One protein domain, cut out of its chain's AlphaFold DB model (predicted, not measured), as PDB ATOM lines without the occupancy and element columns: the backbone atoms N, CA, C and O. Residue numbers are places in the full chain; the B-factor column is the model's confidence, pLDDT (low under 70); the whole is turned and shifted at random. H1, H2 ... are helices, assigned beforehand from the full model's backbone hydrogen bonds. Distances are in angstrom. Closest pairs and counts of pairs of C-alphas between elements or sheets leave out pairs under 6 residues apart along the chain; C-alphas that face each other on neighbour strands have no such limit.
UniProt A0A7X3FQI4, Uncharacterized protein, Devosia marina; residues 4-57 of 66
ATOM      1  N   ALA A   4     -31.224  39.800 -33.218       68.94
ATOM      2  CA  ALA A   4     -30.169  40.328 -34.076       68.94
ATOM      3  C   ALA A   4     -28.775  40.453 -33.424       68.94
ATOM      4  O   ALA A   4     -27.768  40.281 -34.111       68.94
ATOM      5  N   GLN A   5     -28.670  40.752 -32.121       70.06
ATOM      6  CA  GLN A   5     -27.357  40.860 -31.463       70.06
ATOM      7  C   GLN A   5     -26.705  39.489 -31.283       70.06
ATOM      8  O   GLN A   5     -25.524  39.339 -31.584       70.06
ATOM      9  N   ILE A   6     -27.479  38.486 -30.865       71.00
ATOM     10  CA  ILE A   6     -27.010  37.102 -30.741       71.00
ATOM     11  C   ILE A   6     -26.607  36.560 -32.117       71.00
ATOM     12  O   ILE A   6     -25.533  35.982 -32.246       71.00
ATOM     13  N   GLU A   7     -27.406  36.808 -33.158       75.25
ATOM     14  CA  GLU A   7     -27.062  36.422 -34.535       75.25
ATOM     15  C   GLU A   7     -25.753  37.070 -35.002       75.25
ATOM     16  O   GLU A   7     -24.901  36.389 -35.565       75.25
ATOM     17  N   THR A   8     -25.537  38.352 -34.684       81.62
ATOM     18  CA  THR A   8     -24.284  39.058 -35.005       81.62
ATOM     19  C   THR A   8     -23.089  38.457 -34.259       81.62
ATOM     20  O   THR A   8     -22.022  38.279 -34.846       81.62
ATOM     21  N   ILE A   9     -23.248  38.117 -32.973       77.56
ATOM     22  CA  ILE A   9     -22.197  37.461 -32.177       77.56
ATOM     23  C   ILE A   9     -21.852  36.101 -32.786       77.56
ATOM     24  O   ILE A   9     -20.674  35.786 -32.935       77.56
ATOM     25  N   ILE A  10     -22.859  35.308 -33.158       76.88
ATOM     26  CA  ILE A  10     -22.673  33.978 -33.748       76.88
ATOM     27  C   ILE A  10     -22.008  34.084 -35.125       76.88
ATOM     28  O   ILE A  10     -21.025  33.387 -35.374       76.88
ATOM     29  N   GLU A  11     -22.483  34.973 -36.000       82.25
ATOM     30  CA  GLU A  11     -21.902  35.180 -37.331       82.25
ATOM     31  C   GLU A  11     -20.432  35.592 -37.225       82.25
ATOM     32  O   GLU A  11     -19.564  35.036 -37.907       82.25
ATOM     33  N   ARG A  12     -20.127  36.519 -36.316       83.31
ATOM     34  CA  ARG A  12     -18.760  36.969 -36.081       83.31
ATOM     35  C   ARG A  12     -17.906  35.876 -35.460       83.31
ATOM     36  O   ARG A  12     -16.780  35.682 -35.886       83.31
ATOM     37  N   TRP A  13     -18.442  35.095 -34.533       78.88
ATOM     38  CA  TRP A  13     -17.740  33.951 -33.956       78.88
ATOM     39  C   TRP A  13     -17.438  32.843 -34.977       78.88
ATOM     40  O   TRP A  13     -16.407  32.176 -34.876       78.88
ATOM     41  N   MET A  14     -18.289  32.670 -35.994       80.06
ATOM     42  CA  MET A  14     -18.053  31.736 -37.099       80.06
ATOM     43  C   MET A  14     -17.012  32.243 -38.104       80.06
ATOM     44  O   MET A  14     -16.244  31.439 -38.632       80.06
ATOM     45  N   ASN A  15     -16.979  33.551 -38.370       83.56
ATOM     46  CA  ASN A  15     -16.123  34.147 -39.401       83.56
ATOM     47  C   ASN A  15     -14.807  34.746 -38.865       83.56
ATOM     48  O   ASN A  15     -13.876  34.958 -39.640       83.56
ATOM     49  N   ASP A  16     -14.697  35.001 -37.560       85.69
ATOM     50  CA  ASP A  16     -13.549  35.649 -36.919       85.69
ATOM     51  C   ASP A  16     -12.890  34.703 -35.902       85.69
ATOM     52  O   ASP A  16     -13.332  34.516 -34.764       85.69
ATOM     53  N   ALA A  17     -11.787  34.083 -36.330       83.12
ATOM     54  CA  ALA A  17     -11.031  33.143 -35.506       83.12
ATOM     55  C   ALA A  17     -10.433  33.803 -34.250       83.12
ATOM     56  O   ALA A  17     -10.368  33.160 -33.201       83.12
ATOM     57  N   ALA A  18     -10.039  35.078 -34.326       85.31
ATOM     58  CA  ALA A  18      -9.477  35.802 -33.188       85.31
ATOM     59  C   ALA A  18     -10.563  36.128 -32.154       85.31
ATOM     60  O   ALA A  18     -10.328  36.014 -30.950       85.31
ATOM     61  N   PHE A  19     -11.764  36.483 -32.615       85.69
ATOM     62  CA  PHE A  19     -12.936  36.628 -31.756       85.69
ATOM     63  C   PHE A  19     -13.297  35.302 -31.083       85.69
ATOM     64  O   PHE A  19     -13.556  35.270 -29.882       85.69
ATOM     65  N   ARG A  20     -13.245  34.186 -31.818       83.06
ATOM     66  CA  ARG A  20     -13.486  32.846 -31.266       83.06
ATOM     67  C   ARG A  20     -12.486  32.451 -30.182       83.06
ATOM     68  O   ARG A  20     -12.903  31.894 -29.167       83.06
ATOM     69  N   GLU A  21     -11.198  32.736 -30.359       85.06
ATOM     70  CA  GLU A  21     -10.193  32.483 -29.318       85.06
ATOM     71  C   GLU A  21     -10.415  33.354 -28.078       85.06
ATOM     72  O   GLU A  21     -10.353  32.848 -26.955       85.06
ATOM     73  N   ARG A  22     -10.763  34.636 -28.258       85.19
ATOM     74  CA  ARG A  22     -11.101  35.530 -27.140       85.19
ATOM     75  C   ARG A  22     -12.362  35.080 -26.400       85.19
ATOM     76  O   ARG A  22     -12.329  34.963 -25.179       85.19
ATOM     77  N   MET A  23     -13.419  34.710 -27.124       82.88
ATOM     78  CA  MET A  23     -14.647  34.140 -26.555       82.88
ATOM     79  C   MET A  23     -14.394  32.844 -25.781       82.88
ATOM     80  O   MET A  23     -15.057  32.599 -24.783       82.88
ATOM     81  N   ARG A  24     -13.427  32.020 -26.197       79.69
ATOM     82  CA  ARG A  24     -13.034  30.812 -25.452       79.69
ATOM     83  C   ARG A  24     -12.282  31.122 -24.169       79.69
ATOM     84  O   ARG A  24     -12.504  30.464 -23.161       79.69
ATOM     85  N   ALA A  25     -11.373  32.089 -24.217       83.69
ATOM     86  CA  ALA A  25     -10.549  32.447 -23.072       83.69
ATOM     87  C   ALA A  25     -11.325  33.273 -22.032       83.69
ATOM     88  O   ALA A  25     -11.161  33.075 -20.830       83.69
ATOM     89  N   ALA A  26     -12.154  34.209 -22.495       84.06
ATOM     90  CA  ALA A  26     -12.874  35.159 -21.659       84.06
ATOM     91  C   ALA A  26     -14.169  35.632 -22.352       84.06
ATOM     92  O   ALA A  26     -14.230  36.759 -22.853       84.06
ATOM     93  N   PRO A  27     -15.237  34.815 -22.370       78.69
ATOM     94  CA  PRO A  27     -16.467  35.139 -23.092       78.69
ATOM     95  C   PRO A  27     -17.153  36.399 -22.577       78.69
ATOM     96  O   PRO A  27     -17.464  37.286 -23.363       78.69
ATOM     97  N   LYS A  28     -17.304  36.526 -21.252       81.06
ATOM     98  CA  LYS A  28     -17.934  37.690 -20.605       81.06
ATOM     99  C   LYS A  28     -17.163  38.989 -20.849       81.06
ATOM    100  O   LYS A  28     -17.772  40.037 -21.023       81.06
ATOM    101  N   ALA A  29     -15.832  38.918 -20.874       84.19
ATOM    102  CA  ALA A  29     -15.002  40.076 -21.186       84.19
ATOM    103  C   ALA A  29     -15.114  40.435 -22.671       84.19
ATOM    104  O   ALA A  29     -15.354  41.588 -22.994       84.19
ATOM    105  N   THR A  30     -15.048  39.437 -23.556       85.62
ATOM    106  CA  THR A  30     -15.110  39.651 -25.008       85.62
ATOM    107  C   THR A  30     -16.420  40.309 -25.424       85.62
ATOM    108  O   THR A  30     -16.407  41.277 -26.172       85.62
ATOM    109  N   VAL A  31     -17.557  39.828 -24.917       83.06
ATOM    110  CA  VAL A  31     -18.862  40.424 -25.242       83.06
ATOM    111  C   VAL A  31     -18.993  41.850 -24.694       83.06
ATOM    112  O   VAL A  31     -19.480  42.723 -25.407       83.06
ATOM    113  N   ALA A  32     -18.481  42.118 -23.488       84.00
ATOM    114  CA  ALA A  32     -18.489  43.457 -22.899       84.00
ATOM    115  C   ALA A  32     -17.568  44.444 -23.644       84.00
ATOM    116  O   ALA A  32     -17.966  45.580 -23.893       84.00
ATOM    117  N   GLU A  33     -16.362  44.020 -24.038       86.00
ATOM    118  CA  GLU A  33     -15.416  44.832 -24.822       86.00
ATOM    119  C   GLU A  33     -15.963  45.186 -26.209       86.00
ATOM    120  O   GLU A  33     -15.669  46.249 -26.752       86.00
ATOM    121  N   GLU A  34     -16.787  44.308 -26.772       83.00
ATOM    122  CA  GLU A  34     -17.394  44.479 -28.090       83.00
ATOM    123  C   GLU A  34     -18.716  45.265 -28.027       83.00
ATOM    124  O   GLU A  34     -19.347  45.514 -29.053       83.00
ATOM    125  N   GLY A  35     -19.115  45.708 -26.828       82.69
ATOM    126  CA  GLY A  35     -20.295  46.541 -26.603       82.69
ATOM    127  C   GLY A  35     -21.613  45.766 -26.579       82.69
ATOM    128  O   GLY A  35     -22.677  46.371 -26.703       82.69
ATOM    129  N   TYR A  36     -21.565  44.441 -26.426       82.06
ATOM    130  CA  TYR A  36     -22.764  43.639 -26.215       82.06
ATOM    131  C   TYR A  36     -23.184  43.725 -24.747       82.06
ATOM    132  O   TYR A  36     -22.546  43.168 -23.851       82.06
ATOM    133  N   GLU A  37     -24.294  44.412 -24.507       75.81
ATOM    134  CA  GLU A  37     -24.947  44.457 -23.202       75.81
ATOM    135  C   GLU A  37     -25.788  43.192 -23.021       75.81
ATOM    136  O   GLU A  37     -26.962  43.155 -23.376       75.81
ATOM    137  N   LEU A  38     -25.168  42.129 -22.513       74.38
ATOM    138  CA  LEU A  38     -25.874  40.906 -22.141       74.38
ATOM    139  C   LEU A  38     -26.446  41.032 -20.727       74.38
ATOM    140  O   LEU A  38     -25.775  41.512 -19.812       74.38
ATOM    141  N   SER A  39     -27.674  40.555 -20.539       79.81
ATOM    142  CA  SER A  39     -28.296  40.450 -19.216       79.81
ATOM    143  C   SER A  39     -27.604  39.375 -18.367       79.81
ATOM    144  O   SER A  39     -26.946  38.480 -18.893       79.81
ATOM    145  N   ASP A  40     -27.806  39.391 -17.048       80.69
ATOM    146  CA  ASP A  40     -27.235  38.387 -16.130       80.69
ATOM    147  C   ASP A  40     -27.605  36.940 -16.521       80.69
ATOM    148  O   ASP A  40     -26.770  36.036 -16.481       80.69
ATOM    149  N   GLU A  41     -28.843  36.724 -16.983       79.19
ATOM    150  CA  GLU A  41     -29.299  35.433 -17.516       79.19
ATOM    151  C   GLU A  41     -28.558  35.026 -18.797       79.19
ATOM    152  O   GLU A  41     -28.189  33.862 -18.951       79.19
ATOM    153  N   GLU A  42     -28.286  35.976 -19.692       76.62
ATOM    154  CA  GLU A  42     -27.541  35.735 -20.932       76.62
ATOM    155  C   GLU A  42     -26.065  35.456 -20.636       76.62
ATOM    156  O   GLU A  42     -25.483  34.554 -21.231       76.62
ATOM    157  N   LEU A  43     -25.467  36.154 -19.667       77.06
ATOM    158  CA  LEU A  43     -24.106  35.890 -19.196       77.06
ATOM    159  C   LEU A  43     -23.990  34.517 -18.529       77.06
ATOM    160  O   LEU A  43     -22.980  33.840 -18.716       77.06
ATOM    161  N   GLN A  44     -25.001  34.089 -17.767       77.94
ATOM    162  CA  GLN A  44     -25.053  32.727 -17.233       77.94
ATOM    163  C   GLN A  44     -25.254  31.683 -18.330       77.94
ATOM    164  O   GLN A  44     -24.654  30.614 -18.257       77.94
ATOM    165  N   ALA A  45     -26.080  31.961 -19.340       73.00
ATOM    166  CA  ALA A  45     -26.225  31.077 -20.489       73.00
ATOM    167  C   ALA A  45     -24.894  30.951 -21.243       73.00
ATOM    168  O   ALA A  45     -24.467  29.839 -21.530       73.00
ATOM    169  N   LEU A  46     -24.189  32.065 -21.460       74.12
ATOM    170  CA  LEU A  46     -22.873  32.117 -22.100       74.12
ATOM    171  C   LEU A  46     -21.797  31.347 -21.319       74.12
ATOM    172  O   LEU A  46     -20.938  30.720 -21.924       74.12
ATOM    173  N   ASP A  47     -21.858  31.379 -19.987       73.69
ATOM    174  CA  ASP A  47     -20.969  30.629 -19.088       73.69
ATOM    175  C   ASP A  47     -21.235  29.114 -19.123       73.69
ATOM    176  O   ASP A  47     -20.311  28.315 -18.997       73.69
ATOM    177  N   ARG A  48     -22.501  28.716 -19.317       71.06
ATOM    178  CA  ARG A  48     -22.917  27.308 -19.441       71.06
ATOM    179  C   ARG A  48     -22.726  26.739 -20.846       71.06
ATOM    180  O   ARG A  48     -22.674  25.518 -20.989       71.06
ATOM    181  N   LEU A  49     -22.685  27.591 -21.868       68.31
ATOM    182  CA  LEU A  49     -22.366  27.189 -23.233       68.31
ATOM    183  C   LEU A  49     -20.900  26.748 -23.271       68.31
ATOM    184  O   LEU A  49     -20.001  27.496 -22.896       68.31
ATOM    185  N   ASP A  50     -20.644  25.530 -23.745       65.38
ATOM    186  CA  ASP A  50     -19.275  25.052 -23.927       65.38
ATOM    187  C   ASP A  50     -18.690  25.671 -25.206       65.38
ATOM    188  O   ASP A  50     -18.733  25.106 -26.299       65.38
ATOM    189  N   LEU A  51     -18.145  26.886 -25.079       67.19
ATOM    190  CA  LEU A  51     -17.532  27.635 -26.191       67.19
ATOM    191  C   LEU A  51     -16.201  27.007 -26.661       67.19
ATOM    192  O   LEU A  51     -15.613  27.419 -27.670       67.19
ATOM    193  N   SER A  52     -15.729  25.992 -25.932       62.12
ATOM    194  CA  SER A  52     -14.605  25.115 -26.265       62.12
ATOM    195  C   SER A  52     -14.839  24.375 -27.592       62.12
ATOM    196  O   SER A  52     -13.884  24.114 -28.335       62.12
ATOM    197  N   GLY A  53     -16.108  24.107 -27.931       59.75
ATOM    198  CA  GLY A  53     -16.547  23.454 -29.164       59.75
ATOM    199  C   GLY A  53     -16.313  24.258 -30.452       59.75
ATOM    200  O   GLY A  53     -15.890  25.421 -30.454       59.75
ATOM    201  N   SER A  54     -16.528  23.605 -31.593       55.41
ATOM    202  CA  SER A  54     -16.532  24.247 -32.915       55.41
ATOM    203  C   SER A  54     -17.867  24.956 -33.170       55.41
ATOM    204  O   SER A  54     -18.883  24.538 -32.628       55.41
ATOM    205  N   GLY A  55     -17.844  25.986 -34.031       57.59
ATOM    206  CA  GLY A  55     -18.977  26.645 -34.721       57.59
ATOM    207  C   GLY A  55     -20.384  26.067 -34.503       57.59
ATOM    208  O   GLY A  55     -21.326  26.718 -34.059       57.59
ATOM    209  N   GLU A  56     -20.504  24.805 -34.887       56.59
ATOM    210  CA  GLU A  56     -21.755  24.083 -35.072       56.59
ATOM    211  C   GLU A  56     -22.451  23.643 -33.777       56.59
ATOM    212  O   GLU A  56     -23.681  23.595 -33.750       56.59
ATOM    213  N   ASP A  57     -21.718  23.347 -32.699       57.66
ATOM    214  CA  ASP A  57     -22.330  22.904 -31.434       57.66
ATOM    215  C   ASP A  57     -23.063  24.048 -30.723       57.66
ATOM    216  O   ASP A  57     -24.132  23.859 -30.142       57.66
TER     217      ASP A  57
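AT A GLANCE: This is residues 4 to 57 of the 66 residues of an uncharacterized protein of Devosia marina (UniProt A0A7X3FQI4). Four short helices follow one another round an arc, with H1, the longest, at one end and H4 at the other, and H2 and H3 joining them at steep angles to make the turn between. After H4 the tail of residues 49 to 57, with no named element, runs on from the end of H4 in roughly the way that H4 runs, along one side of the domain. The printed part has 54 residues with four named helices, in the order H1, H2, H3, H4, and no named strand; the class is all helix. The whole is compact, with a radius of gyration of the C-alphas of 10.2 A, and its rounded outline spans 25 by 20 by 19 A.

IN THESE COORDINATES: H1 is residues 4 to 15 and measures 16.2 A from its first to its last C-alpha, from C-alpha 4 at (-30.169, 40.328, -34.076) to C-alpha 15 at (-16.123, 34.147, -39.401). H2 is residues 17 to 25, 12.5 A long. H3 is residues 27 to 33, 9.9 A long. H4 is residues 40 to 48, 12.3 A long, and ends with C-alpha 48 at (-22.917, 27.308, -19.441).

HOW THE PARTS SIT: H1 touches H2 only at the corner by their link, with residues 12 to 14 of H1 alone. Their closest C-alphas are those of Trp 13 and Arg 20, 5.2 A apart. The lines of H1 and H2 stand at 71 degrees, only just about perpendicular. H2 touches H3, and their closest C-alphas, those of Met 23 and Thr 30, are 5.7 A apart. H2 and H3 run opposite ways at a steep tilt of 62 degrees. H3 touches H4, with the C-alphas of Lys 28 and Leu 43 closest at 6.6 A. H3 and H4 run opposite ways at a steep tilt of 46 degrees. H1 and H3 are only just apart, their closest C-alphas being 8.2 A from each other; H1 and H4 are apart, and so are H2 and H4. In H1, H2, H3 and H4 every O i to N i+4 pair is within hydrogen-bond range.

THE WHOLE: The two C-alphas farthest apart are those of Asn 15 and Asp 40, at 26.1 A, while the first and last printed C-alphas, those of Ala 4 and Asp 57, are 19.3 A apart. The printed part has no cut. The links H1 to H2 and H2 to H3 are tight, with 1 residue each, and the link H3 to H4 is short, with 6 residues. The mean pLDDT of the printed part is 76.8; residue 4 and residues 49 to 57 are under 70 in this predicted model.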